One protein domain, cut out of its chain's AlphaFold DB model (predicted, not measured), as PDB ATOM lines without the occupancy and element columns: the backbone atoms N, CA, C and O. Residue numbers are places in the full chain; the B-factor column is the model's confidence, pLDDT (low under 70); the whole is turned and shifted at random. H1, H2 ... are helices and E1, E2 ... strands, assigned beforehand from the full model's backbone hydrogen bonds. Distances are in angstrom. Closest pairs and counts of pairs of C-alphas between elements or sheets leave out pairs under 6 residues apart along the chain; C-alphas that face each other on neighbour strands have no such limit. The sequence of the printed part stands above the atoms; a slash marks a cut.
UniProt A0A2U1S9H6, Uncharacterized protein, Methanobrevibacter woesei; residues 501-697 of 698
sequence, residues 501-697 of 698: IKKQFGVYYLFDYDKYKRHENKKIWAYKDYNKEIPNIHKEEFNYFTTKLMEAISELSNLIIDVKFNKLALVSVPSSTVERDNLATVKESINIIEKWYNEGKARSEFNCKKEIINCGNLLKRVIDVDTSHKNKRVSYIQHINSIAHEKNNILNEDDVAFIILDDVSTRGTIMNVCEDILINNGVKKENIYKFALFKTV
ATOM      1  N   ILE A 501      28.241 -27.326  -0.264       72.31
ATOM      2  CA  ILE A 501      27.338 -28.491  -0.294       72.31
ATOM      3  C   ILE A 501      25.954 -28.103  -0.813       72.31
ATOM      4  O   ILE A 501      25.209 -27.349  -0.179       72.31
ATOM      5  N   LYS A 502      25.560 -28.707  -1.938       73.94
ATOM      6  CA  LYS A 502      24.239 -28.538  -2.563       73.94
ATOM      7  C   LYS A 502      23.417 -29.811  -2.406       73.94
ATOM      8  O   LYS A 502      23.916 -30.892  -2.687       73.94
ATOM      9  N   LYS A 503      22.138 -29.723  -2.035       68.75
ATOM     10  CA  LYS A 503      21.221 -30.880  -2.086       68.75
ATOM     11  C   LYS A 503      20.321 -30.806  -3.324       68.75
ATOM     12  O   LYS A 503      19.726 -29.767  -3.570       68.75
ATOM     13  N   GLN A 504      20.177 -31.883  -4.096       61.81
ATOM     14  CA  GLN A 504      19.217 -31.983  -5.206       61.81
ATOM     15  C   GLN A 504      18.779 -33.441  -5.426       61.81
ATOM     16  O   GLN A 504      19.575 -34.359  -5.267       61.81
ATOM     17  N   PHE A 505      17.509 -33.682  -5.767       59.84
ATOM     18  CA  PHE A 505      16.957 -35.043  -5.942       59.84
ATOM     19  C   PHE A 505      17.199 -35.982  -4.736       59.84
ATOM     20  O   PHE A 505      17.375 -37.186  -4.889       59.84
ATOM     21  N   GLY A 506      17.250 -35.429  -3.517       66.44
ATOM     22  CA  GLY A 506      17.545 -36.204  -2.303       66.44
ATOM     23  C   GLY A 506      19.014 -36.617  -2.139       66.44
ATOM     24  O   GLY A 506      19.316 -37.363  -1.212       66.44
ATOM     25  N   VAL A 507      19.911 -36.118  -2.991       77.06
ATOM     26  CA  VAL A 507      21.358 -36.371  -2.966       77.06
ATOM     27  C   VAL A 507      22.096 -35.070  -2.653       77.06
ATOM     28  O   VAL A 507      21.719 -34.003  -3.132       77.06
ATOM     29  N   TYR A 508      23.127 -35.148  -1.827       84.06
ATOM     30  CA  TYR A 508      24.050 -34.056  -1.537       84.06
ATOM     31  C   TYR A 508      25.230 -34.103  -2.518       84.06
ATOM     32  O   TYR A 508      25.724 -35.182  -2.827       84.06
ATOM     33  N   TYR A 509      25.671 -32.951  -3.008       85.06
ATOM     34  CA  TYR A 509      26.722 -32.804  -4.009       85.06
ATOM     35  C   TYR A 509      27.752 -31.772  -3.572       85.06
ATOM     36  O   TYR A 509      27.387 -30.788  -2.921       85.06
ATOM     37  N   LEU A 510      29.003 -31.975  -3.988       85.00
ATOM     38  CA  LEU A 510      30.113 -31.070  -3.683       85.00
ATOM     39  C   LEU A 510      30.538 -30.217  -4.884       85.00
ATOM     40  O   LEU A 510      30.765 -29.018  -4.757       85.00
ATOM     41  N   PHE A 511      30.609 -30.818  -6.071       83.06
ATOM     42  CA  PHE A 511      31.077 -30.164  -7.291       83.06
ATOM     43  C   PHE A 511      30.112 -30.386  -8.457       83.06
ATOM     44  O   PHE A 511      29.417 -31.399  -8.515       83.06
ATOM     45  N   ASP A 512      30.103 -29.463  -9.419       77.50
ATOM     46  CA  ASP A 512      29.427 -29.651 -10.706       77.50
ATOM     47  C   ASP A 512      30.410 -30.282 -11.718       77.50
ATOM     48  O   ASP A 512      31.592 -29.942 -11.752       77.50
ATOM     49  N   TYR A 513      29.928 -31.218 -12.537       73.94
ATOM     50  CA  TYR A 513      30.676 -31.950 -13.564       73.94
ATOM     51  C   TYR A 513      29.986 -31.807 -14.921       73.94
ATOM     52  O   TYR A 513      28.931 -32.398 -15.155       73.94
ATOM     53  N   ASP A 514      30.584 -31.033 -15.824       70.69
ATOM     54  CA  ASP A 514      30.054 -30.806 -17.174       70.69
ATOM     55  C   ASP A 514      30.612 -31.843 -18.153       70.69
ATOM     56  O   ASP A 514      31.757 -31.746 -18.592       70.69
ATOM     57  N   LYS A 515      29.812 -32.837 -18.539       63.00
ATOM     58  CA  LYS A 515      30.267 -33.955 -19.386       63.00
ATOM     59  C   LYS A 515      30.891 -33.509 -20.723       63.00
ATOM     60  O   LYS A 515      31.716 -34.245 -21.275       63.00
ATOM     61  N   TYR A 516      30.538 -32.332 -21.242       61.69
ATOM     62  CA  TYR A 516      30.984 -31.835 -22.547       61.69
ATOM     63  C   TYR A 516      32.281 -31.025 -22.475       61.69
ATOM     64  O   TYR A 516      32.999 -30.911 -23.471       61.69
ATOM     65  N   LYS A 517      32.668 -30.553 -21.289       66.50
ATOM     66  CA  LYS A 517      33.891 -29.770 -21.081       66.50
ATOM     67  C   LYS A 517      35.063 -30.608 -20.580       66.50
ATOM     68  O   LYS A 517      35.596 -30.415 -19.487       66.50
ATOM     69  N   ARG A 518      35.534 -31.534 -21.420       56.47
ATOM     70  CA  ARG A 518      36.665 -32.428 -21.089       56.47
ATOM     71  C   ARG A 518      37.934 -31.695 -20.635       56.47
ATOM     72  O   ARG A 518      38.630 -32.201 -19.761       56.47
ATOM     73  N   HIS A 519      38.227 -30.518 -21.192       55.50
ATOM     74  CA  HIS A 519      39.416 -29.743 -20.822       55.50
ATOM     75  C   HIS A 519      39.332 -29.132 -19.415       55.50
ATOM     76  O   HIS A 519      40.356 -29.074 -18.736       55.50
ATOM     77  N   GLU A 520      38.137 -28.739 -18.964       58.28
ATOM     78  CA  GLU A 520      37.904 -28.190 -17.619       58.28
ATOM     79  C   GLU A 520      37.823 -29.311 -16.556       58.28
ATOM     80  O   GLU A 520      38.197 -29.104 -15.406       58.28
ATOM     81  N   ASN A 521      37.460 -30.540 -16.951       69.94
ATOM     82  CA  ASN A 521      37.296 -31.690 -16.047       69.94
ATOM     83  C   ASN A 521      38.539 -32.571 -15.852       69.94
ATOM     84  O   ASN A 521      38.421 -33.656 -15.280       69.94
ATOM     85  N   LYS A 522      39.726 -32.171 -16.325       77.88
ATOM     86  CA  LYS A 522      40.933 -33.025 -16.268       77.88
ATOM     87  C   LYS A 522      41.217 -33.582 -14.869       77.88
ATOM     88  O   LYS A 522      41.547 -34.755 -14.747       77.88
ATOM     89  N   LYS A 523      41.019 -32.770 -13.825       82.50
ATOM     90  CA  LYS A 523      41.221 -33.196 -12.430       82.50
ATOM     91  C   LYS A 523      40.220 -34.259 -11.972       82.50
ATOM     92  O   LYS A 523      40.568 -35.141 -11.199       82.50
ATOM     93  N   ILE A 524      38.983 -34.188 -12.463       83.62
ATOM     94  CA  ILE A 524      37.925 -35.153 -12.142       83.62
ATOM     95  C   ILE A 524      38.243 -36.502 -12.790       83.62
ATOM     96  O   ILE A 524      38.127 -37.535 -12.142       83.62
ATOM     97  N   TRP A 525      38.688 -36.498 -14.049       79.38
ATOM     98  CA  TRP A 525      39.138 -37.723 -14.720       79.38
ATOM     99  C   TRP A 525      40.360 -38.328 -14.032       79.38
ATOM    100  O   TRP A 525      40.346 -39.516 -13.744       79.38
ATOM    101  N   ALA A 526      41.340 -37.503 -13.654       84.44
ATOM    102  CA  ALA A 526      42.490 -37.942 -12.866       84.44
ATOM    103  C   ALA A 526      42.070 -38.639 -11.556       84.44
ATOM    104  O   ALA A 526      42.564 -39.719 -11.256       84.44
ATOM    105  N   TYR A 527      41.106 -38.079 -10.813       87.50
ATOM    106  CA  TYR A 527      40.530 -38.742  -9.638       87.50
ATOM    107  C   TYR A 527      39.931 -40.110  -9.982       87.50
ATOM    108  O   TYR A 527      40.251 -41.101  -9.334       87.50
ATOM    109  N   LYS A 528      39.082 -40.174 -11.012       82.06
ATOM    110  CA  LYS A 528      38.395 -41.410 -11.416       82.06
ATOM    111  C   LYS A 528      39.340 -42.500 -11.913       82.06
ATOM    112  O   LYS A 528      39.056 -43.676 -11.713       82.06
ATOM    113  N   ASP A 529      40.437 -42.104 -12.545       82.44
ATOM    114  CA  ASP A 529      41.437 -43.008 -13.108       82.44
ATOM    115  C   ASP A 529      42.544 -43.353 -12.093       82.44
ATOM    116  O   ASP A 529      43.491 -44.067 -12.429       82.44
ATOM    117  N   TYR A 530      42.448 -42.867 -10.847       83.25
ATOM    118  CA  TYR A 530      43.396 -43.215  -9.795       83.25
ATOM    119  C   TYR A 530      43.391 -44.723  -9.533       83.25
ATOM    120  O   TYR A 530      42.359 -45.316  -9.212       83.25
ATOM    121  N   ASN A 531      44.577 -45.327  -9.612       76.06
ATOM    122  CA  ASN A 531      44.804 -46.725  -9.287       76.06
ATOM    123  C   ASN A 531      45.857 -46.830  -8.178       76.06
ATOM    124  O   ASN A 531      47.007 -46.423  -8.356       76.06
ATOM    125  N   LYS A 532      45.481 -47.434  -7.047       70.38
ATOM    126  CA  LYS A 532      46.379 -47.666  -5.906       70.38
ATOM    127  C   LYS A 532      47.585 -48.550  -6.234       70.38
ATOM    128  O   LYS A 532      48.597 -48.462  -5.546       70.38
ATOM    129  N   GLU A 533      47.492 -49.370  -7.280       72.62
ATOM    130  CA  GLU A 533      48.591 -50.211  -7.768       72.62
ATOM    131  C   GLU A 533      49.645 -49.404  -8.545       72.62
ATOM    132  O   GLU A 533      50.794 -49.827  -8.640       72.62
ATOM    133  N   ILE A 534      49.292 -48.210  -9.044       72.62
ATOM    134  CA  ILE A 534      50.211 -47.276  -9.718       72.62
ATOM    135  C   ILE A 534      50.125 -45.899  -9.030       72.62
ATOM    136  O   ILE A 534      49.722 -44.902  -9.633       72.62
ATOM    137  N   PRO A 535      50.520 -45.805  -7.746       62.75
ATOM    138  CA  PRO A 535      50.135 -44.706  -6.863       62.75
ATOM    139  C   PRO A 535      50.781 -43.357  -7.197       62.75
ATOM    140  O   PRO A 535      50.451 -42.375  -6.543       62.75
ATOM    141  N   ASN A 536      51.703 -43.287  -8.160       71.19
ATOM    142  CA  ASN A 536      52.348 -42.038  -8.582       71.19
ATOM    143  C   ASN A 536      51.534 -41.271  -9.634       71.19
ATOM    144  O   ASN A 536      51.780 -40.087  -9.850       71.19
ATOM    145  N   ILE A 537      50.569 -41.921 -10.283       74.75
ATOM    146  CA  ILE A 537      49.720 -41.306 -11.301       74.75
ATOM    147  C   ILE A 537      48.447 -40.782 -10.617       74.75
ATOM    148  O   ILE A 537      47.795 -41.512  -9.876       74.75
ATOM    149  N   HIS A 538      48.114 -39.504 -10.830       84.00
ATOM    150  CA  HIS A 538      46.902 -38.835 -10.314       84.00
ATOM    151  C   HIS A 538      46.740 -38.769  -8.780       84.00
ATOM    152  O   HIS A 538      45.664 -38.448  -8.271       84.00
ATOM    153  N   LYS A 539      47.808 -39.043  -8.015       87.12
ATOM    154  CA  LYS A 539      47.789 -39.041  -6.540       87.12
ATOM    155  C   LYS A 539      47.380 -37.697  -5.944       87.12
ATOM    156  O   LYS A 539      46.708 -37.657  -4.917       87.12
ATOM    157  N   GLU A 540      47.821 -36.603  -6.557       88.12
ATOM    158  CA  GLU A 540      47.520 -35.252  -6.084       88.12
ATOM    159  C   GLU A 540      46.024 -34.957  -6.182       88.12
ATOM    160  O   GLU A 540      45.414 -34.532  -5.199       88.12
ATOM    161  N   GLU A 541      45.404 -35.250  -7.328       91.31
ATOM    162  CA  GLU A 541      43.962 -35.109  -7.514       91.31
ATOM    163  C   GLU A 541      43.172 -36.065  -6.620       91.31
ATOM    164  O   GLU A 541      42.184 -35.647  -6.014       91.31
ATOM    165  N   PHE A 542      43.628 -37.313  -6.477       91.69
ATOM    166  CA  PHE A 542      43.022 -38.277  -5.561       91.69
ATOM    167  C   PHE A 542      42.989 -37.763  -4.118       91.69
ATOM    168  O   PHE A 542      41.923 -37.712  -3.497       91.69
ATOM    169  N   ASN A 543      44.135 -37.310  -3.604       91.69
ATOM    170  CA  ASN A 543      44.238 -36.751  -2.261       91.69
ATOM    171  C   ASN A 543      43.359 -35.507  -2.109       91.69
ATOM    172  O   ASN A 543      42.637 -35.391  -1.124       91.69
ATOM    173  N   TYR A 544      43.376 -34.602  -3.093       92.81
ATOM    174  CA  TYR A 544      42.556 -33.394  -3.072       92.81
ATOM    175  C   TYR A 544      41.065 -33.718  -2.914       92.81
ATOM    176  O   TYR A 544      40.418 -33.210  -1.998       92.81
ATOM    177  N   PHE A 545      40.512 -34.587  -3.764       93.12
ATOM    178  CA  PHE A 545      39.087 -34.920  -3.709       93.12
ATOM    179  C   PHE A 545      38.715 -35.778  -2.498       93.12
ATOM    180  O   PHE A 545      37.618 -35.610  -1.970       93.12
ATOM    181  N   THR A 546      39.620 -36.622  -2.001       94.81
ATOM    182  CA  THR A 546      39.409 -37.388  -0.761       94.81
ATOM    183  C   THR A 546      39.353 -36.468   0.460       94.81
ATOM    184  O   THR A 546      38.452 -36.596   1.290       94.81
ATOM    185  N   THR A 547      40.239 -35.471   0.540       94.19
ATOM    186  CA  THR A 547      40.189 -34.424   1.574       94.19
ATOM    187  C   THR A 547      38.875 -33.648   1.494       94.19
ATOM    188  O   THR A 547      38.208 -33.457   2.509       94.19
ATOM    189  N   LYS A 548      38.449 -33.260   0.285       93.06
ATOM    190  CA  LYS A 548      37.178 -32.556   0.066       93.06
ATOM    191  C   LYS A 548      35.951 -33.395   0.418       93.06
ATOM    192  O   LYS A 548      35.007 -32.867   1.001       93.06
ATOM    193  N   LEU A 549      35.983 -34.696   0.148       94.31
ATOM    194  CA  LEU A 549      34.959 -35.628   0.607       94.31
ATOM    195  C   LEU A 549      34.895 -35.682   2.144       94.31
ATOM    196  O   LEU A 549      33.805 -35.596   2.703       94.31
ATOM    197  N   MET A 550      36.036 -35.778   2.832       95.31
ATOM    198  CA  MET A 550      36.083 -35.831   4.298       95.31
ATOM    199  C   MET A 550      35.584 -34.536   4.956       95.31
ATOM    200  O   MET A 550      34.798 -34.589   5.904       95.31
ATOM    201  N   GLU A 551      35.984 -33.372   4.429       91.81
ATOM    202  CA  GLU A 551      35.450 -32.067   4.843       91.81
ATOM    203  C   GLU A 551      33.915 -32.049   4.733       91.81
ATOM    204  O   GLU A 551      33.225 -31.685   5.687       91.81
ATOM    205  N   ALA A 552      33.372 -32.517   3.605       90.06
ATOM    206  CA  ALA A 552      31.933 -32.539   3.368       90.06
ATOM    207  C   ALA A 552      31.185 -33.530   4.278       90.06
ATOM    208  O   ALA A 552      30.110 -33.211   4.783       90.06
ATOM    209  N   ILE A 553      31.751 -34.715   4.536       93.88
ATOM    210  CA  ILE A 553      31.189 -35.689   5.487       93.88
ATOM    211  C   ILE A 553      31.135 -35.090   6.896       93.88
ATOM    212  O   ILE A 553      30.115 -35.214   7.576       93.88
ATOM    213  N   SER A 554      32.198 -34.405   7.327       92.50
ATOM    214  CA  SER A 554      32.230 -33.717   8.620       92.50
ATOM    215  C   SER A 554      31.162 -32.623   8.711       92.50
ATOM    216  O   SER A 554      30.427 -32.532   9.698       92.50
ATOM    217  N   GLU A 555      31.006 -31.830   7.654       88.00
ATOM    218  CA  GLU A 555      29.994 -30.782   7.592       88.00
ATOM    219  C   GLU A 555      28.565 -31.353   7.639       88.00
ATOM    220  O   GLU A 555      27.753 -30.912   8.454       88.00
ATOM    221  N   LEU A 556      28.264 -32.400   6.863       86.69
ATOM    222  CA  LEU A 556      26.975 -33.104   6.927       86.69
ATOM    223  C   LEU A 556      26.717 -33.692   8.311       86.69
ATOM    224  O   LEU A 556      25.617 -33.555   8.848       86.69
ATOM    225  N   SER A 557      27.734 -34.320   8.897       90.06
ATOM    226  CA  SER A 557      27.689 -34.877  10.244       90.06
ATOM    227  C   SER A 557      27.277 -33.834  11.278       90.06
ATOM    228  O   SER A 557      26.480 -34.142  12.164       90.06
ATOM    229  N   ASN A 558      27.809 -32.618  11.164       83.00
ATOM    230  CA  ASN A 558      27.625 -31.556  12.146       83.00
ATOM    231  C   ASN A 558      26.363 -30.709  11.906       83.00
ATOM    232  O   ASN A 558      25.779 -30.224  12.872       83.00
ATOM    233  N   LEU A 559      25.943 -30.515  10.649       78.44
ATOM    234  CA  LEU A 559      24.846 -29.603  10.291       78.44
ATOM    235  C   LEU A 559      23.521 -30.302   9.965       78.44
ATOM    236  O   LEU A 559      22.460 -29.694  10.107       78.44
ATOM    237  N   ILE A 560      23.566 -31.540   9.468       80.69
ATOM    238  CA  ILE A 560      22.415 -32.206   8.840       80.69
ATOM    239  C   ILE A 560      22.029 -33.496   9.553       80.69
ATOM    240  O   ILE A 560      20.842 -33.764   9.742       80.69
ATOM    241  N   ILE A 561      23.014 -34.324   9.892       83.38
ATOM    242  CA  ILE A 561      22.773 -35.629  10.502       83.38
ATOM    243  C   ILE A 561      22.402 -35.414  11.968       83.38
ATOM    244  O   ILE A 561      23.159 -34.794  12.716       83.38
ATOM    245  N   ASP A 562      21.253 -35.964  12.367       79.38
ATOM    246  CA  ASP A 562      20.689 -35.829  13.712       79.38
ATOM    247  C   ASP A 562      21.732 -36.159  14.797       79.38
ATOM    248  O   ASP A 562      22.581 -37.044  14.637       79.38
ATOM    249  N   VAL A 563      21.685 -35.411  15.899       83.31
ATOM    250  CA  VAL A 563      22.573 -35.572  17.057       83.31
ATOM    251  C   VAL A 563      22.405 -36.924  17.746       83.31
ATOM    252  O   VAL A 563      23.318 -37.349  18.444       83.31
ATOM    253  N   LYS A 564      21.277 -37.617  17.535       87.12
ATOM    254  CA  LYS A 564      21.053 -38.976  18.048       87.12
ATOM    255  C   LYS A 564      22.007 -40.017  17.450       87.12
ATOM    256  O   LYS A 564      22.193 -41.070  18.048       87.12
ATOM    257  N   PHE A 565      22.568 -39.750  16.268       92.12
ATOM    258  CA  PHE A 565      23.488 -40.669  15.606       92.12
ATOM    259  C   PHE A 565      24.919 -40.408  16.071       92.12
ATOM    260  O   PHE A 565      25.449 -39.315  15.861       92.12
ATOM    261  N   ASN A 566      25.558 -41.420  16.651       93.44
ATOM    262  CA  ASN A 566      26.943 -41.340  17.121       93.44
ATOM    263  C   ASN A 566      27.946 -41.858  16.084       93.44
ATOM    264  O   ASN A 566      29.130 -41.531  16.166       93.44
ATOM    265  N   LYS A 567      27.465 -42.629  15.103       96.44
ATOM    266  CA  LYS A 567      28.268 -43.330  14.098       96.44
ATOM    267  C   LYS A 567      27.842 -42.968  12.678       96.44
ATOM    268  O   LYS A 567      26.657 -42.760  12.404       96.44
ATOM    269  N   LEU A 568      28.812 -42.944  11.771       97.50
ATOM    270  CA  LEU A 568      28.653 -42.717  10.339       97.50
ATOM    271  C   LEU A 568      29.164 -43.941   9.575       97.50
ATOM    272  O   LEU A 568      30.371 -44.156   9.477       97.50
ATOM    273  N   ALA A 569      28.255 -44.728   9.009       97.62
ATOM    274  CA  ALA A 569      28.598 -45.839   8.131       97.62
ATOM    275  C   ALA A 569      28.756 -45.335   6.690       97.62
ATOM    276  O   ALA A 569      27.785 -44.895   6.069       97.62
ATOM    277  N   LEU A 570      29.975 -45.391   6.150       97.88
ATOM    278  CA  LEU A 570      30.278 -44.936   4.790       97.88
ATOM    279  C   LEU A 570      30.111 -46.091   3.803       97.88
ATOM    280  O   LEU A 570      30.885 -47.043   3.834       97.88
ATOM    281  N   VAL A 571      29.109 -46.014   2.929       97.06
ATOM    282  CA  VAL A 571      28.728 -47.083   1.995       97.06
ATOM    283  C   VAL A 571      29.075 -46.662   0.573       97.06
ATOM    284  O   VAL A 571      28.596 -45.633   0.118       97.06
ATOM    285  N   SER A 572      29.862 -47.451  -0.160       96.00
ATOM    286  CA  SER A 572      30.144 -47.149  -1.572       96.00
ATOM    287  C   SER A 572      29.001 -47.608  -2.469       96.00
ATOM    288  O   SER A 572      28.481 -48.714  -2.316       96.00
ATOM    289  N   VAL A 573      28.657 -46.796  -3.465       94.44
ATOM    290  CA  VAL A 573      27.837 -47.231  -4.599       94.44
ATOM    291  C   VAL A 573      28.625 -48.246  -5.438       94.44
ATOM    292  O   VAL A 573      29.783 -47.972  -5.770       94.44
ATOM    293  N   PRO A 574      28.032 -49.400  -5.813       92.69
ATOM    294  CA  PRO A 574      28.737 -50.379  -6.626       92.69
ATOM    295  C   PRO A 574      28.890 -49.965  -8.093       92.69
ATOM    296  O   PRO A 574      27.903 -49.616  -8.754       92.69
ATOM    297  N   SER A 575      30.097 -50.117  -8.643       89.81
ATOM    298  CA  SER A 575      30.390 -49.815 -10.056       89.81
ATOM    299  C   SER A 575      29.630 -50.722 -11.033       89.81
ATOM    300  O   SER A 575      29.060 -51.743 -10.657       89.81
ATOM    301  N   SER A 576      29.616 -50.358 -12.320       85.62
ATOM    302  CA  SER A 576      28.881 -51.081 -13.377       85.62
ATOM    303  C   SER A 576      29.326 -52.531 -13.615       85.62
ATOM    304  O   SER A 576      28.499 -53.350 -14.002       85.62
ATOM    305  N   THR A 577      30.604 -52.853 -13.395       87.56
ATOM    306  CA  THR A 577      31.135 -54.214 -13.568       87.56
ATOM    307  C   THR A 577      31.735 -54.719 -12.265       87.56
ATOM    308  O   THR A 577      32.201 -53.913 -11.457       87.56
ATOM    309  N   VAL A 578      31.734 -56.036 -12.066       88.44
ATOM    310  CA  VAL A 578      32.291 -56.700 -10.876       88.44
ATOM    311  C   VAL A 578      33.767 -56.332 -10.690       88.44
ATOM    312  O   VAL A 578      34.192 -55.980  -9.594       88.44
ATOM    313  N   GLU A 579      34.542 -56.333 -11.777       86.94
ATOM    314  CA  GLU A 579      35.963 -55.970 -11.756       86.94
ATOM    315  C   GLU A 579      36.184 -54.514 -11.323       86.94
ATOM    316  O   GLU A 579      36.945 -54.244 -10.395       86.94
ATOM    317  N   ARG A 580      35.466 -53.565 -11.942       84.00
ATOM    318  CA  ARG A 580      35.585 -52.139 -11.601       84.00
ATOM    319  C   ARG A 580      35.084 -51.841 -10.200       84.00
ATOM    320  O   ARG A 580      35.574 -50.911  -9.575       84.00
ATOM    321  N   ASP A 581      34.125 -52.614  -9.703       85.94
ATOM    322  CA  ASP A 581      33.606 -52.434  -8.352       85.94
ATOM    323  C   ASP A 581      34.665 -52.725  -7.287       85.94
ATOM    324  O   ASP A 581      34.733 -52.027  -6.276       85.94
ATOM    325  N   ASN A 582      35.540 -53.703  -7.518       82.56
ATOM    326  CA  ASN A 582      36.666 -53.982  -6.621       82.56
ATOM    327  C   ASN A 582      37.729 -52.873  -6.639       82.56
ATOM    328  O   ASN A 582      38.447 -52.693  -5.657       82.56
ATOM    329  N   LEU A 583      37.804 -52.120  -7.739       83.38
ATOM    330  CA  LEU A 583      38.762 -51.038  -7.967       83.38
ATOM    331  C   LEU A 583      38.132 -49.642  -7.831       83.38
ATOM    332  O   LEU A 583      38.736 -48.652  -8.238       83.38
ATOM    333  N   ALA A 584      36.915 -49.542  -7.291       87.19
ATOM    334  CA  ALA A 584      36.183 -48.285  -7.250       87.19
ATOM    335  C   ALA A 584      36.932 -47.229  -6.420       87.19
ATOM    336  O   ALA A 584      37.182 -47.424  -5.230       87.19
ATOM    337  N   THR A 585      37.214 -46.070  -7.023       89.62
ATOM    338  CA  THR A 585      37.944 -44.963  -6.382       89.62
ATOM    339  C   THR A 585      37.303 -44.534  -5.061       89.62
ATOM    340  O   THR A 585      38.006 -44.276  -4.092       89.62
ATOM    341  N   VAL A 586      35.967 -44.515  -4.984       92.56
ATOM    342  CA  VAL A 586      35.234 -44.153  -3.756       92.56
ATOM    343  C   VAL A 586      35.517 -45.132  -2.613       92.56
ATOM    344  O   VAL A 586      35.651 -44.689  -1.476       92.56
ATOM    345  N   LYS A 587      35.671 -46.436  -2.888       93.19
ATOM    346  CA  LYS A 587      36.066 -47.416  -1.860       93.19
ATOM    347  C   LYS A 587      37.460 -47.110  -1.324       93.19
ATOM    348  O   LYS A 587      37.679 -47.188  -0.119       93.19
ATOM    349  N   GLU A 588      38.379 -46.707  -2.196       93.19
ATOM    350  CA  GLU A 588      39.722 -46.306  -1.775       93.19
ATOM    351  C   GLU A 588      39.702 -45.009  -0.952       93.19
ATOM    352  O   GLU A 588      40.346 -44.941   0.093       93.19
ATOM    353  N   SER A 589      38.887 -44.022  -1.335       95.12
ATOM    354  CA  SER A 589      38.657 -42.814  -0.532       95.12
ATOM    355  C   SER A 589      38.115 -43.149   0.865       95.12
ATOM    356  O   SER A 589      38.580 -42.583   1.852       95.12
ATOM    357  N   ILE A 590      37.178 -44.103   0.978       96.88
ATOM    358  CA  ILE A 590      36.651 -44.576   2.270       96.88
ATOM    359  C   ILE A 590      37.762 -45.221   3.118       96.88
ATOM    360  O   ILE A 590      37.850 -44.921   4.308       96.88
ATOM    361  N   ASN A 591      38.643 -46.033   2.525       95.62
ATOM    362  CA  ASN A 591      39.775 -46.644   3.241       95.62
ATOM    363  C   ASN A 591      40.740 -45.585   3.807       95.62
ATOM    364  O   ASN A 591      41.213 -45.698   4.939       95.62
ATOM    365  N   ILE A 592      41.026 -44.529   3.039       95.69
ATOM    366  CA  ILE A 592      41.863 -43.412   3.502       95.69
ATOM    367  C   ILE A 592      41.177 -42.633   4.628       95.69
ATOM    368  O   ILE A 592      41.828 -42.278   5.611       95.69
ATOM    369  N   ILE A 593      39.869 -42.406   4.523       97.62
ATOM    370  CA  ILE A 593      39.084 -41.734   5.563       97.62
ATOM    371  C   ILE A 593      39.073 -42.547   6.865       97.62
ATOM    372  O   ILE A 593      39.271 -41.981   7.939       97.62
ATOM    373  N   GLU A 594      38.907 -43.868   6.790       97.44
ATOM    374  CA  GLU A 594      39.022 -44.762   7.948       97.44
ATOM    375  C   GLU A 594      40.415 -44.679   8.584       97.44
ATOM    376  O   GLU A 594      40.543 -44.566   9.803       97.44
ATOM    377  N   LYS A 595      41.476 -44.648   7.769       96.81
ATOM    378  CA  LYS A 595      42.840 -44.445   8.267       96.81
ATOM    379  C   LYS A 595      42.982 -43.109   9.005       96.81
ATOM    380  O   LYS A 595      43.535 -43.080  10.101       96.81
ATOM    381  N   TRP A 596      42.456 -42.014   8.453       97.69
ATOM    382  CA  TRP A 596      42.450 -40.708   9.123       97.69
ATOM    383  C   TRP A 596      41.638 -40.709  10.417       97.69
ATOM    384  O   TRP A 596      42.016 -40.031  11.372       97.69
ATOM    385  N   TYR A 597      40.544 -41.461  10.479       96.75
ATOM    386  CA  TYR A 597      39.789 -41.651  11.713       96.75
ATOM    387  C   TYR A 597      40.620 -42.374  12.780       96.75
ATOM    388  O   TYR A 597      40.759 -41.856  13.887       96.75
ATOM    389  N   ASN A 598      41.248 -43.497  12.425       96.25
ATOM    390  CA  ASN A 598      42.087 -44.288  13.331       96.25
ATOM    391  C   ASN A 598      43.318 -43.511  13.835       96.25
ATOM    392  O   ASN A 598      43.751 -43.696  14.968       96.25
ATOM    393  N   GLU A 599      43.855 -42.602  13.017       96.69
ATOM    394  CA  GLU A 599      44.937 -41.679  13.392       96.69
ATOM    395  C   GLU A 599      44.454 -40.474  14.231       96.69
ATOM    396  O   GLU A 599      45.258 -39.628  14.617       96.69
ATOM    397  N   GLY A 600      43.148 -40.345  14.496       94.50
ATOM    398  CA  GLY A 600      42.542 -39.218  15.217       94.50
ATOM    399  C   GLY A 600      42.352 -37.942  14.382       94.50
ATOM    400  O   GLY A 600      41.710 -36.993  14.845       94.50
ATOM    401  N   LYS A 601      42.828 -37.927  13.131       94.69
ATOM    402  CA  LYS A 601      42.779 -36.776  12.216       94.69
ATOM    403  C   LYS A 601      41.366 -36.352  11.858       94.69
ATOM    404  O   LYS A 601      41.097 -35.157  11.763       94.69
ATOM    405  N   ALA A 602      40.434 -37.299  11.730       91.56
ATOM    406  CA  ALA A 602      39.023 -36.981  11.484       91.56
ATOM    407  C   ALA A 602      38.472 -35.976  12.514       91.56
ATOM    408  O   ALA A 602      37.728 -35.061  12.159       91.56
ATOM    409  N   ARG A 603      38.895 -36.093  13.780       91.00
ATOM    410  CA  ARG A 603      38.502 -35.174  14.849       91.00
ATOM    411  C   ARG A 603      39.389 -33.933  14.916       91.00
ATOM    412  O   ARG A 603      38.848 -32.836  15.024       91.00
ATOM    413  N   SER A 604      40.714 -34.089  14.887       92.94
ATOM    414  CA  SER A 604      41.649 -32.973  15.104       92.94
ATOM    415  C   SER A 604      41.782 -32.032  13.908       92.94
ATOM    416  O   SER A 604      41.942 -30.833  14.109       92.94
ATOM    417  N   GLU A 605      41.711 -32.552  12.683       94.81
ATOM    418  CA  GLU A 605      41.917 -31.789  11.444       94.81
ATOM    419  C   GLU A 605      40.589 -31.446  10.756       94.81
ATOM    420  O   GLU A 605      40.419 -30.330  10.270       94.81
ATOM    421  N   PHE A 606      39.616 -32.367  10.766       91.62
ATOM    422  CA  PHE A 606      38.337 -32.191  10.059       91.62
ATOM    423  C   PHE A 606      37.148 -31.851  10.967       91.62
ATOM    424  O   PHE A 606      36.057 -31.594  10.461       91.62
ATOM    425  N   ASN A 607      37.317 -31.840  12.297       91.88
ATOM    426  CA  ASN A 607      36.250 -31.568  13.274       91.88
ATOM    427  C   ASN A 607      35.021 -32.505  13.150       91.88
ATOM    428  O   ASN A 607      33.883 -32.120  13.439       91.88
ATOM    429  N   CYS A 608      35.238 -33.752  12.722       92.19
ATOM    430  CA  CYS A 608      34.209 -34.785  12.707       92.19
ATOM    431  C   CYS A 608      34.139 -35.442  14.093       92.19
ATOM    432  O   CYS A 608      35.095 -36.067  14.552       92.19
ATOM    433  N   LYS A 609      33.016 -35.249  14.797       89.00
ATOM    434  CA  LYS A 609      32.836 -35.730  16.182       89.00
ATOM    435  C   LYS A 609      32.280 -37.151  16.276       89.00
ATOM    436  O   LYS A 609      32.397 -37.755  17.339       89.00
ATOM    437  N   LYS A 610      31.645 -37.633  15.207       94.12
ATOM    438  CA  LYS A 610      31.005 -38.951  15.136       94.12
ATOM    439  C   LYS A 610      32.034 -40.011  14.739       94.12
ATOM    440  O   LYS A 610      32.999 -39.709  14.039       94.12
ATOM    441  N   GLU A 611      31.837 -41.235  15.211       95.81
ATOM    442  CA  GLU A 611      32.639 -42.396  14.820       95.81
ATOM    443  C   GLU A 611      32.449 -42.692  13.326       95.81
ATOM    444  O   GLU A 611      31.338 -42.572  12.811       95.81
ATOM    445  N   ILE A 612      33.525 -43.064  12.628       97.19
ATOM    446  CA  ILE A 612      33.480 -43.412  11.206       97.19
ATOM    447  C   ILE A 612      33.637 -44.918  11.061       97.19
ATOM    448  O   ILE A 612      34.610 -45.490  11.543       97.19
ATOM    449  N   ILE A 613      32.699 -45.539  10.349       96.44
ATOM    450  CA  ILE A 613      32.684 -46.977  10.107       96.44
ATOM    451  C   ILE A 613      32.801 -47.227   8.607       96.44
ATOM    452  O   ILE A 613      31.967 -46.777   7.813       96.44
ATOM    453  N   ASN A 614      33.837 -47.966   8.210       96.44
ATOM    454  CA  ASN A 614      34.040 -48.357   6.824       96.44
ATOM    455  C   ASN A 614      33.031 -49.440   6.425       96.44
ATOM    456  O   ASN A 614      33.108 -50.591   6.845       96.44
ATOM    457  N   CYS A 615      32.073 -49.058   5.586       95.88
ATOM    458  CA  CYS A 615      31.099 -49.950   4.966       95.88
ATOM    459  C   CYS A 615      31.231 -49.917   3.434       95.88
ATOM    460  O   CYS A 615      30.274 -50.211   2.714       95.88
ATOM    461  N   GLY A 616      32.417 -49.586   2.905       93.12
ATOM    462  CA  GLY A 616      32.660 -49.455   1.464       93.12
ATOM    463  C   GLY A 616      32.378 -50.742   0.683       93.12
ATOM    464  O   GLY A 616      32.047 -50.694  -0.495       93.12
ATOM    465  N   ASN A 617      32.444 -51.887   1.364       92.62
ATOM    466  CA  ASN A 617      32.187 -53.219   0.818       92.62
ATOM    467  C   ASN A 617      30.811 -53.796   1.184       92.62
ATOM    468  O   ASN A 617      30.533 -54.942   0.838       92.62
ATOM    469  N   LEU A 618      29.954 -53.026   1.860       94.75
ATOM    470  CA  LEU A 618      28.640 -53.488   2.311       94.75
ATOM    471  C   LEU A 618      27.720 -53.853   1.140       94.75
ATOM    472  O   LEU A 618      26.933 -54.789   1.251       94.75
ATOM    473  N   LEU A 619      27.828 -53.125   0.027       95.50
ATOM    474  CA  LEU A 619      27.131 -53.404  -1.224       95.50
ATOM    475  C   LEU A 619      28.167 -53.748  -2.296       95.50
ATOM    476  O   LEU A 619      29.146 -53.021  -2.466       95.50
ATOM    477  N   LYS A 620      27.959 -54.851  -3.020       94.38
ATOM    478  CA  LYS A 620      28.890 -55.335  -4.052       94.38
ATOM    479  C   LYS A 620      28.160 -55.690  -5.335       94.38
ATOM    480  O   LYS A 620      27.099 -56.319  -5.309       94.38
ATOM    481  N   ARG A 621      28.748 -55.318  -6.472       94.12
ATOM    482  CA  ARG A 621      28.289 -55.770  -7.791       94.12
ATOM    483  C   ARG A 621      28.578 -57.266  -7.912       94.12
ATOM    484  O   ARG A 621      29.721 -57.680  -7.762       94.12
ATOM    485  N   VAL A 622      27.552 -58.065  -8.197       93.31
ATOM    486  CA  VAL A 622      27.686 -59.518  -8.428       93.31
ATOM    487  C   VAL A 622      27.407 -59.926  -9.871       93.31
ATOM    488  O   VAL A 622      27.823 -60.998 -10.295       93.31
ATOM    489  N   ILE A 623      26.721 -59.074 -10.634       91.25
ATOM    490  CA  ILE A 623      26.419 -59.290 -12.052       91.25
ATOM    491  C   ILE A 623      26.710 -57.993 -12.796       91.25
ATOM    492  O   ILE A 623      26.231 -56.942 -12.378       91.25
ATOM    493  N   ASP A 624      27.456 -58.055 -13.895       89.88
ATOM    494  CA  ASP A 624      27.737 -56.882 -14.723       89.88
ATOM    495  C   ASP A 624      26.456 -56.256 -15.285       89.88
ATOM    496  O   ASP A 624      25.506 -56.941 -15.671       89.88
ATOM    497  N   VAL A 625      26.449 -54.929 -15.369       83.25
ATOM    498  CA  VAL A 625      25.367 -54.166 -15.985       83.25
ATOM    499  C   VAL A 625      25.921 -53.185 -17.014       83.25
ATOM    500  O   VAL A 625      27.046 -52.695 -16.894       83.25
ATOM    501  N   ASP A 626      25.128 -52.889 -18.044       74.25
ATOM    502  CA  ASP A 626      25.547 -51.986 -19.116       74.25
ATOM    503  C   ASP A 626      25.949 -50.598 -18.585       74.25
ATOM    504  O   ASP A 626      25.297 -49.987 -17.739       74.25
ATOM    505  N   THR A 627      27.044 -50.053 -19.112       63.41
ATOM    506  CA  THR A 627      27.466 -48.690 -18.774       63.41
ATOM    507  C   THR A 627      26.597 -47.665 -19.497       63.41
ATOM    508  O   THR A 627      26.340 -47.811 -20.695       63.41
ATOM    509  N   SER A 628      26.287 -46.550 -18.836       53.59
ATOM    510  CA  SER A 628      25.564 -45.404 -19.416       53.59
ATOM    511  C   SER A 628      26.191 -44.841 -20.705       53.59
ATOM    512  O   SER A 628      25.502 -44.196 -21.492       53.59
ATOM    513  N   HIS A 629      27.475 -45.118 -20.964       49.88
ATOM    514  CA  HIS A 629      28.191 -44.752 -22.191       49.88
ATOM    515  C   HIS A 629      27.781 -45.555 -23.442       49.88
ATOM    516  O   HIS A 629      28.121 -45.142 -24.546       49.88
ATOM    517  N   LYS A 630      27.048 -46.669 -23.299       43.56
ATOM    518  CA  LYS A 630      26.610 -47.537 -24.413       43.56
ATOM    519  C   LYS A 630      25.176 -47.252 -24.903       43.56
ATOM    520  O   LYS A 630      24.581 -48.100 -25.558       43.56
ATOM    521  N   ASN A 631      24.594 -46.092 -24.578       43.28
ATOM    522  CA  ASN A 631      23.220 -45.692 -24.948       43.28
ATOM    523  C   ASN A 631      22.088 -46.649 -24.497       43.28
ATOM    524  O   ASN A 631      20.944 -46.492 -24.916       43.28
ATOM    525  N   LYS A 632      22.368 -47.596 -23.593       50.84
ATOM    526  CA  LYS A 632      21.370 -48.370 -22.842       50.84
ATOM    527  C   LYS A 632      21.553 -48.071 -21.358       50.84
ATOM    528  O   LYS A 632      22.589 -48.399 -20.788       50.84
ATOM    529  N   ARG A 633      20.576 -47.407 -20.736       55.28
ATOM    530  CA  ARG A 633      20.549 -47.248 -19.276       55.28
ATOM    531  C   ARG A 633      19.949 -48.499 -18.652       55.28
ATOM    532  O   ARG A 633      18.889 -48.958 -19.071       55.28
ATOM    533  N   VAL A 634      20.648 -49.025 -17.659       63.72
ATOM    534  CA  VAL A 634      20.246 -50.196 -16.881       63.72
ATOM    535  C   VAL A 634      18.984 -49.855 -16.094       63.72
ATOM    536  O   VAL A 634      18.875 -48.772 -15.514       63.72
ATOM    537  N   SER A 635      18.006 -50.754 -16.104       62.84
ATOM    538  CA  SER A 635      16.752 -50.544 -15.385       62.84
ATOM    539  C   SER A 635      16.948 -50.645 -13.871       62.84
ATOM    540  O   SER A 635      17.882 -51.277 -13.376       62.84
ATOM    541  N   TYR A 636      16.017 -50.065 -13.114       67.19
ATOM    542  CA  TYR A 636      16.009 -50.148 -11.651       67.19
ATOM    543  C   TYR A 636      16.053 -51.600 -11.146       67.19
ATOM    544  O   TYR A 636      16.847 -51.949 -10.278       67.19
ATOM    545  N   ILE A 637      15.250 -52.471 -11.767       63.81
ATOM    546  CA  ILE A 637      15.170 -53.901 -11.442       63.81
ATOM    547  C   ILE A 637      16.483 -54.612 -11.782       63.81
ATOM    548  O   ILE A 637      16.956 -55.439 -11.004       63.81
ATOM    549  N   GLN A 638      17.101 -54.282 -12.921       70.50
ATOM    550  CA  GLN A 638      18.406 -54.836 -13.280       70.50
ATOM    551  C   GLN A 638      19.476 -54.437 -12.261       70.50
ATOM    552  O   GLN A 638      20.303 -55.270 -11.899       70.50
ATOM    553  N   HIS A 639      19.441 -53.205 -11.746       81.44
ATOM    554  CA  HIS A 639      20.334 -52.784 -10.670       81.44
ATOM    555  C   HIS A 639      20.068 -53.516  -9.349       81.44
ATOM    556  O   HIS A 639      21.030 -53.977  -8.744       81.44
ATOM    557  N   ILE A 640      18.807 -53.676  -8.928       76.62
ATOM    558  CA  ILE A 640      18.455 -54.448  -7.719       76.62
ATOM    559  C   ILE A 640      18.995 -55.878  -7.812       76.62
ATOM    560  O   ILE A 640      19.639 -56.358  -6.886       76.62
ATOM    561  N   ASN A 641      18.776 -56.546  -8.945       81.38
ATOM    562  CA  ASN A 641      19.130 -57.957  -9.107       81.38
ATOM    563  C   ASN A 641      20.639 -58.204  -9.264       81.38
ATOM    564  O   ASN A 641      21.071 -59.352  -9.219       81.38
ATOM    565  N   SER A 642      21.435 -57.158  -9.482       88.12
ATOM    566  CA  SER A 642      22.876 -57.265  -9.738       88.12
ATOM    567  C   SER A 642      23.750 -56.809  -8.570       88.12
ATOM    568  O   SER A 642      24.977 -56.848  -8.688       88.12
ATOM    569  N   ILE A 643      23.154 -56.380  -7.455       92.94
ATOM    570  CA  ILE A 643      23.871 -55.948  -6.250       92.94
ATOM    571  C   ILE A 643      23.551 -56.914  -5.114       92.94
ATOM    572  O   ILE A 643      22.392 -57.109  -4.758       92.94
ATOM    573  N   ALA A 644      24.592 -57.487  -4.520       91.25
ATOM    574  CA  ALA A 644      24.483 -58.211  -3.264       91.25
ATOM    575  C   ALA A 644      24.817 -57.287  -2.089       91.25
ATOM    576  O   ALA A 644      25.563 -56.316  -2.240       91.25
ATOM    577  N   HIS A 645      24.284 -57.619  -0.915       91.00
ATOM    578  CA  HIS A 645      24.647 -56.975   0.342       91.00
ATOM    579  C   HIS A 645      25.379 -57.971   1.246       91.00
ATOM    580  O   HIS A 645      25.100 -59.173   1.222       91.00
ATOM    581  N   GLU A 646      26.294 -57.467   2.063       87.31
ATOM    582  CA  GLU A 646      26.980 -58.239   3.092       87.31
ATOM    583  C   GLU A 646      26.201 -58.152   4.413       87.31
ATOM    584  O   GLU A 646      25.782 -57.070   4.829       87.31
ATOM    585  N   LYS A 647      25.963 -59.290   5.079       77.38
ATOM    586  CA  LYS A 647      25.292 -59.289   6.386       77.38
ATOM    587  C   LYS A 647      26.211 -58.648   7.418       77.38
ATOM    588  O   LYS A 647      27.297 -59.159   7.673       77.38
ATOM    589  N   ASN A 648      25.750 -57.571   8.040       79.12
ATOM    590  CA  ASN A 648      26.497 -56.854   9.063       79.12
ATOM    591  C   ASN A 648      25.552 -56.447  10.204       79.12
ATOM    592  O   ASN A 648      24.434 -55.994   9.951       79.12
ATOM    593  N   ASN A 649      25.988 -56.616  11.455       80.88
ATOM    594  CA  ASN A 649      25.179 -56.306  12.642       80.88
ATOM    595  C   ASN A 649      24.791 -54.823  12.710       80.88
ATOM    596  O   ASN A 649      23.715 -54.499  13.212       80.88
ATOM    597  N   ILE A 650      25.611 -53.953  12.113       84.88
ATOM    598  CA  ILE A 650      25.401 -52.504  12.077       84.88
ATOM    599  C   ILE A 650      24.082 -52.086  11.408       84.88
ATOM    600  O   ILE A 650      23.545 -51.027  11.711       84.88
ATOM    601  N   LEU A 651      23.526 -52.918  10.517       82.94
ATOM    602  CA  LEU A 651      22.292 -52.621   9.775       82.94
ATOM    603  C   LEU A 651      21.067 -52.435  10.683       82.94
ATOM    604  O   LEU A 651      20.099 -51.799  10.274       82.94
ATOM    605  N   ASN A 652      21.115 -52.978  11.902       82.44
ATOM    606  CA  ASN A 652      20.026 -52.908  12.876       82.44
ATOM    607  C   ASN A 652      20.298 -51.912  14.016       82.44
ATOM    608  O   ASN A 652      19.498 -51.829  14.947       82.44
ATOM    609  N   GLU A 653      21.422 -51.191  13.984       86.12
ATOM    610  CA  GLU A 653      21.776 -50.227  15.027       86.12
ATOM    611  C   GLU A 653      21.038 -48.895  14.823       86.12
ATOM    612  O   GLU A 653      21.106 -48.263  13.766       86.12
ATOM    613  N   ASP A 654      20.325 -48.451  15.859       84.00
ATOM    614  CA  ASP A 654      19.511 -47.232  15.817       84.00
ATOM    615  C   ASP A 654      20.340 -45.934  15.933       84.00
ATOM    616  O   ASP A 654      19.829 -44.855  15.619       84.00
ATOM    617  N   ASP A 655      21.610 -46.020  16.352       92.19
ATOM    618  CA  ASP A 655      22.541 -44.894  16.531       92.19
ATOM    619  C   ASP A 655      23.505 -44.686  15.345       92.19
ATOM    620  O   ASP A 655      24.449 -43.891  15.439       92.19
ATOM    621  N   VAL A 656      23.239 -45.342  14.210       96.00
ATOM    622  CA  VAL A 656      24.054 -45.277  12.988       96.00
ATOM    623  C   VAL A 656      23.334 -44.519  11.874       96.00
ATOM    624  O   VAL A 656      22.206 -44.848  11.499       96.00
ATOM    625  N   ALA A 657      24.023 -43.537  11.288       96.31
ATOM    626  CA  ALA A 657      23.634 -42.920  10.025       96.31
ATOM    627  C   ALA A 657      24.425 -43.537   8.861       96.31
ATOM    628  O   ALA A 657      25.654 -43.586   8.894       96.31
ATOM    629  N   PHE A 658      23.730 -43.971   7.811       97.31
ATOM    630  CA  PHE A 658      24.324 -44.551   6.607       97.31
ATOM    631  C   PHE A 658      24.483 -43.478   5.534       97.31
ATOM    632  O   PHE A 658      23.498 -42.874   5.111       97.31
ATOM    633  N   ILE A 659      25.708 -43.254   5.064       97.25
ATOM    634  CA  ILE A 659      26.009 -42.319   3.978       97.25
ATOM    635  C   ILE A 659      26.397 -43.125   2.739       97.25
ATOM    636  O   ILE A 659      27.482 -43.695   2.675       97.25
ATOM    637  N   ILE A 660      25.506 -43.165   1.751       97.31
ATOM    638  CA  ILE A 660      25.745 -43.769   0.437       97.31
ATOM    639  C   ILE A 660      26.563 -42.783  -0.400       97.31
ATOM    640  O   ILE A 660      26.098 -41.674  -0.662       97.31
ATOM    641  N   LEU A 661      27.754 -43.199  -0.822       96.44
ATOM    642  CA  LEU A 661      28.768 -42.399  -1.498       96.44
ATOM    643  C   LEU A 661      28.949 -42.832  -2.952       96.44
ATOM    644  O   LEU A 661      29.193 -44.007  -3.226       96.44
ATOM    645  N   ASP A 662      28.882 -41.869  -3.865       92.88
ATOM    646  CA  ASP A 662      29.155 -42.057  -5.294       92.88
ATOM    647  C   ASP A 662      30.207 -41.055  -5.792       92.88
ATOM    648  O   ASP A 662      30.372 -39.973  -5.216       92.88
ATOM    649  N   ASP A 663      30.915 -41.382  -6.875       88.56
ATOM    650  CA  ASP A 663      31.852 -40.442  -7.492       88.56
ATOM    651  C   ASP A 663      31.074 -39.383  -8.279       88.56
ATOM    652  O   ASP A 663      31.089 -38.201  -7.935       88.56
ATOM    653  N   VAL A 664      30.336 -39.802  -9.303       82.44
ATOM    654  CA  VAL A 664      29.596 -38.942 -10.218       82.44
ATOM    655  C   VAL A 664      28.168 -39.444 -10.315       82.44
ATOM    656  O   VAL A 664      27.904 -40.508 -10.867       82.44
ATOM    657  N   SER A 665      27.224 -38.611  -9.892       78.38
ATOM    658  CA  SER A 665      25.807 -38.923 -10.003       78.38
ATOM    659  C   SER A 665      25.081 -37.888 -10.853       78.38
ATOM    660  O   SER A 665      25.327 -36.683 -10.786       78.38
ATOM    661  N   THR A 666      24.170 -38.368 -11.697       60.34
ATOM    662  CA  THR A 666      23.260 -37.501 -12.458       60.34
ATOM    663  C   THR A 666      21.966 -37.242 -11.680       60.34
ATOM    664  O   THR A 666      21.466 -36.123 -11.678       60.34
ATOM    665  N   ARG A 667      21.407 -38.290 -11.056       58.88
ATOM    666  CA  ARG A 667      20.037 -38.328 -10.493       58.88
ATOM    667  C   ARG A 667      19.901 -39.126  -9.199       58.88
ATOM    668  O   ARG A 667      18.816 -39.172  -8.634       58.88
ATOM    669  N   GLY A 668      20.957 -39.819  -8.773       61.00
ATOM    670  CA  GLY A 668      20.897 -40.734  -7.637       61.00
ATOM    671  C   GLY A 668      20.160 -42.050  -7.893       61.00
ATOM    672  O   GLY A 668      19.905 -42.754  -6.932       61.00
ATOM    673  N   THR A 669      19.822 -42.438  -9.132       69.38
ATOM    674  CA  THR A 669      19.039 -43.669  -9.397       69.38
ATOM    675  C   THR A 669      19.684 -44.926  -8.808       69.38
ATOM    676  O   THR A 669      19.016 -45.690  -8.121       69.38
ATOM    677  N   ILE A 670      20.990 -45.121  -9.012       82.69
ATOM    678  CA  ILE A 670      21.727 -46.237  -8.403       82.69
ATOM    679  C   ILE A 670      21.827 -46.099  -6.876       82.69
ATOM    680  O   ILE A 670      21.805 -47.091  -6.157       82.69
ATOM    681  N   MET A 671      21.861 -44.866  -6.371       87.94
ATOM    682  CA  MET A 671      21.864 -44.582  -4.936       87.94
ATOM    683  C   MET A 671      20.502 -44.880  -4.297       87.94
ATOM    684  O   MET A 671      20.468 -45.333  -3.161       87.94
ATOM    685  N   ASN A 672      19.395 -44.682  -5.022       82.00
ATOM    686  CA  ASN A 672      18.048 -45.089  -4.607       82.00
ATOM    687  C   ASN A 672      17.950 -46.619  -4.546       82.00
ATOM    688  O   ASN A 672      17.416 -47.154  -3.586       82.00
ATOM    689  N   VAL A 673      18.543 -47.327  -5.515       81.81
ATOM    690  CA  VAL A 673      18.648 -48.795  -5.452       81.81
ATOM    691  C   VAL A 673      19.424 -49.227  -4.205       81.81
ATOM    692  O   VAL A 673      18.994 -50.135  -3.501       81.81
ATOM    693  N   CYS A 674      20.551 -48.574  -3.910       92.12
ATOM    694  CA  CYS A 674      21.333 -48.860  -2.706       92.12
ATOM    695  C   CYS A 674      20.533 -48.569  -1.422       92.12
ATOM    696  O   CYS A 674      20.560 -49.380  -0.501       92.12
ATOM    697  N   GLU A 675      19.791 -47.458  -1.375       91.06
ATOM    698  CA  GLU A 675      18.877 -47.104  -0.279       91.06
ATOM    699  C   GLU A 675      17.823 -48.199  -0.064       91.06
ATOM    700  O   GLU A 675      17.684 -48.696   1.052       91.06
ATOM    701  N   ASP A 676      17.146 -48.645  -1.124       86.81
ATOM    702  CA  ASP A 676      16.140 -49.707  -1.041       86.81
ATOM    703  C   ASP A 676      16.738 -51.042  -0.589       86.81
ATOM    704  O   ASP A 676      16.118 -51.765   0.192       86.81
ATOM    705  N   ILE A 677      17.952 -51.385  -1.038       90.12
ATOM    706  CA  ILE A 677      18.647 -52.589  -0.567       90.12
ATOM    707  C   ILE A 677      18.927 -52.485   0.936       90.12
ATOM    708  O   ILE A 677      18.679 -53.451   1.653       90.12
ATOM    709  N   LEU A 678      19.383 -51.337   1.444       93.00
ATOM    710  CA  LEU A 678      19.599 -51.146   2.884       93.00
ATOM    711  C   LEU A 678      18.284 -51.234   3.675       93.00
ATOM    712  O   LEU A 678      18.231 -51.929   4.691       93.00
ATOM    713  N   ILE A 679      17.209 -50.609   3.184       88.94
ATOM    714  CA  ILE A 679      15.882 -50.644   3.823       88.94
ATOM    715  C   ILE A 679      15.345 -52.072   3.901       88.94
ATOM    716  O   ILE A 679      14.896 -52.520   4.958       88.94
ATOM    717  N   ASN A 680      15.446 -52.823   2.803       87.25
ATOM    718  CA  ASN A 680      15.012 -54.217   2.746       87.25
ATOM    719  C   ASN A 680      15.809 -55.136   3.686       87.25
ATOM    720  O   ASN A 680      15.351 -56.239   3.982       87.25
ATOM    721  N   ASN A 681      16.969 -54.684   4.168       89.19
ATOM    722  CA  ASN A 681      17.830 -55.411   5.096       89.19
ATOM    723  C   ASN A 681      17.869 -54.799   6.508       89.19
ATOM    724  O   ASN A 681      18.759 -55.132   7.287       89.19
ATOM    725  N   GLY A 682      16.884 -53.964   6.861       86.44
ATOM    726  CA  GLY A 682      16.625 -53.547   8.246       86.44
ATOM    727  C   GLY A 682      16.948 -52.089   8.571       86.44
ATOM    728  O   GLY A 682      16.539 -51.611   9.629       86.44
ATOM    729  N   VAL A 683      17.595 -51.350   7.665       91.19
ATOM    730  CA  VAL A 683      17.941 -49.944   7.907       91.19
ATOM    731  C   VAL A 683      16.699 -49.060   7.781       91.19
ATOM    732  O   VAL A 683      15.959 -49.117   6.799       91.19
ATOM    733  N   LYS A 684      16.461 -48.186   8.759       85.00
ATOM    734  CA  LYS A 684      15.366 -47.211   8.681       85.00
ATOM    735  C   LYS A 684      15.681 -46.132   7.646       85.00
ATOM    736  O   LYS A 684      16.789 -45.601   7.621       85.00
ATOM    737  N   LYS A 685      14.696 -45.759   6.823       84.12
ATOM    738  CA  LYS A 685      14.869 -44.767   5.747       84.12
ATOM    739  C   LYS A 685      15.400 -43.427   6.267       84.12
ATOM    740  O   LYS A 685      16.241 -42.809   5.625       84.12
ATOM    741  N   GLU A 686      14.949 -42.988   7.439       82.88
ATOM    742  CA  GLU A 686      15.406 -41.750   8.077       82.88
ATOM    743  C   GLU A 686      16.881 -41.761   8.517       82.88
ATOM    744  O   GLU A 686      17.425 -40.698   8.811       82.88
ATOM    745  N   ASN A 687      17.532 -42.928   8.536       91.25
ATOM    746  CA  ASN A 687      18.949 -43.072   8.866       91.25
ATOM    747  C   ASN A 687      19.849 -43.011   7.614       91.25
ATOM    748  O   ASN A 687      21.069 -43.054   7.754       91.25
ATOM    749  N   ILE A 688      19.282 -42.940   6.401       92.31
ATOM    750  CA  ILE A 688      20.029 -43.039   5.139       92.31
ATOM    751  C   ILE A 688      20.181 -41.663   4.481       92.31
ATOM    752  O   ILE A 688      19.222 -40.921   4.270       92.31
ATOM    753  N   TYR A 689      21.411 -41.349   4.084       91.62
ATOM    754  CA  TYR A 689      21.805 -40.126   3.398       91.62
ATOM    755  C   TYR A 689      22.556 -40.487   2.113       91.62
ATOM    756  O   TYR A 689      23.358 -41.414   2.092       91.62
ATOM    757  N   LYS A 690      22.311 -39.755   1.023       92.56
ATOM    758  CA  LYS A 690      22.956 -39.985  -0.280       92.56
ATOM    759  C   LYS A 690      23.858 -38.812  -0.620       92.56
ATOM    760  O   LYS A 690      23.380 -37.681  -0.637       92.56
ATOM    761  N   PHE A 691      25.123 -39.062  -0.915       93.31
ATOM    762  CA  PHE A 691      26.104 -38.043  -1.263       93.31
ATOM    763  C   PHE A 691      26.940 -38.455  -2.482       93.31
ATOM    764  O   PHE A 691      27.434 -39.575  -2.554       93.31
ATOM    765  N   ALA A 692      27.119 -37.548  -3.435       91.62
ATOM    766  CA  ALA A 692      27.991 -37.741  -4.588       91.62
ATOM    767  C   ALA A 692      29.024 -36.611  -4.656       91.62
ATOM    768  O   ALA A 692      28.677 -35.450  -4.444       91.62
ATOM    769  N   LEU A 693      30.283 -36.914  -4.984       89.69
ATOM    770  CA  LEU A 693      31.292 -35.855  -5.135       89.69
ATOM    771  C   LEU A 693      30.911 -34.894  -6.261       89.69
ATOM    772  O   LEU A 693      30.992 -33.677  -6.095       89.69
ATOM    773  N   PHE A 694      30.471 -35.439  -7.393       87.44
ATOM    774  CA  PHE A 694      30.209 -34.679  -8.603       87.44
ATOM    775  C   PHE A 694      28.761 -34.840  -9.067       87.44
ATOM    776  O   PHE A 694      28.270 -35.950  -9.287       87.44
ATOM    777  N   LYS A 695      28.087 -33.717  -9.297       84.25
ATOM    778  CA  LYS A 695      26.796 -33.658  -9.976       84.25
ATOM    779  C   LYS A 695      27.015 -33.501 -11.472       84.25
ATOM    780  O   LYS A 695      27.614 -32.522 -11.900       84.25
ATOM    781  N   THR A 696      26.459 -34.389 -12.291       72.12
ATOM    782  CA  THR A 696      26.457 -34.149 -13.744       72.12
ATOM    783  C   THR A 696      25.594 -32.927 -14.088       72.12
ATOM    784  O   THR A 696      24.397 -32.914 -13.794       72.12
ATOM    785  N   VAL A 697      26.189 -31.924 -14.730       64.56
ATOM    786  CA  VAL A 697      25.510 -30.775 -15.348       64.56
ATOM    787  C   VAL A 697      25.604 -30.899 -16.875       64.56
ATOM    788  O   VAL A 697      26.592 -31.428 -17.386       64.56
TER     789      VAL A 697
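AT A GLANCE: This is residues 501 to 697 of the 698 residues of an uncharacterized protein of Methanobrevibacter woesei (UniProt A0A2U1S9H6). A strongly twisted sheet of six strands runs through the middle, with H2 and H4 over one face and H8 over the other; the sheet curls round H2. A small two-stranded sheet, E5 and E6, and the short H6 sit next to H8. The printed part has 197 residues and, in order, E1 E2 H1 H2 E3 H3 H4 H5 E4 E5 H6 E6 H7 E7 H8 E8, a mixed class of helices and strands. The large sheet is mixed, in the order E1 E2 E8 E7 E3 E4. The whole is compact and rounded, with a radius of gyration of the C-alphas of 16.0 A and spans of 43 by 37 by 32 A.

IN THESE COORDINATES: E1 is residues 502 to 504, beginning at C-alpha 502 (24.239, -28.538, -2.563), and E2 is 507 to 514. H1 is 522 to 528 and H2 539 to 559, 30.0 A long. E3 is 567 to 572, H3 578 to 582, H4 585 to 598, 20.2 A long, and H5 601 to 604. E4 is 611 to 615, E5 619 to 621, H6 636 to 641, E6 643 to 645 and H7 649 to 652. E7 is 656 to 665, 23.9 A; H8 is 669 to 680, 16.6 A; E8 is 688 to 697, 24.5 A, ending at C-alpha 697 (25.510, -30.775, -15.348).

HOW THE PARTS SIT: The hairpin E1 and E2 is antiparallel, with N 502 and O 509 at 2.9 A. The other neighbours in the large sheet are parallel: N 508 and O 690 are 2.8 A apart for E2 and E8, N 689 and O 658 2.8 A for E8 and E7, N 659 and O 569 2.8 A for E7 and E3, N 570 and O 613 2.9 A for E3 and E4. Helices on both faces make three layers. H4 runs along the strands at a height over the sheet of 8.0 A; H8, on the opposite face, runs along them at 9.6 A. E7, H8 and E8 form a strand-helix-strand unit, two parallel neighbour strands with a helix between, its crossover right-handed. H2 touches H4 with residues 546 to 550 alone, at a steep tilt of 65 degrees, C-alphas 546 and 589 being closest at 5.5 A. H1 and H7 only graze the sheet; H3 and H5 are not on it. H6 touches H8, closest at C-alphas 640 and 673, 6.1 A. E5 and E6 are antiparallel, with N 620 and O 644 at 2.9 A. In H1, H2, H3, H4, H6 and H8 every O i to N i+4 pair is within hydrogen-bond range; H5 and H7 are too short for one.

THE WHOLE: C-alphas 604 and 631 are farthest apart, 45.9 A. The printed part has no cut. The link from E5 to H6 is long. Mean pLDDT of the printed part is 84.2; residues 627 to 637 are among those under 70.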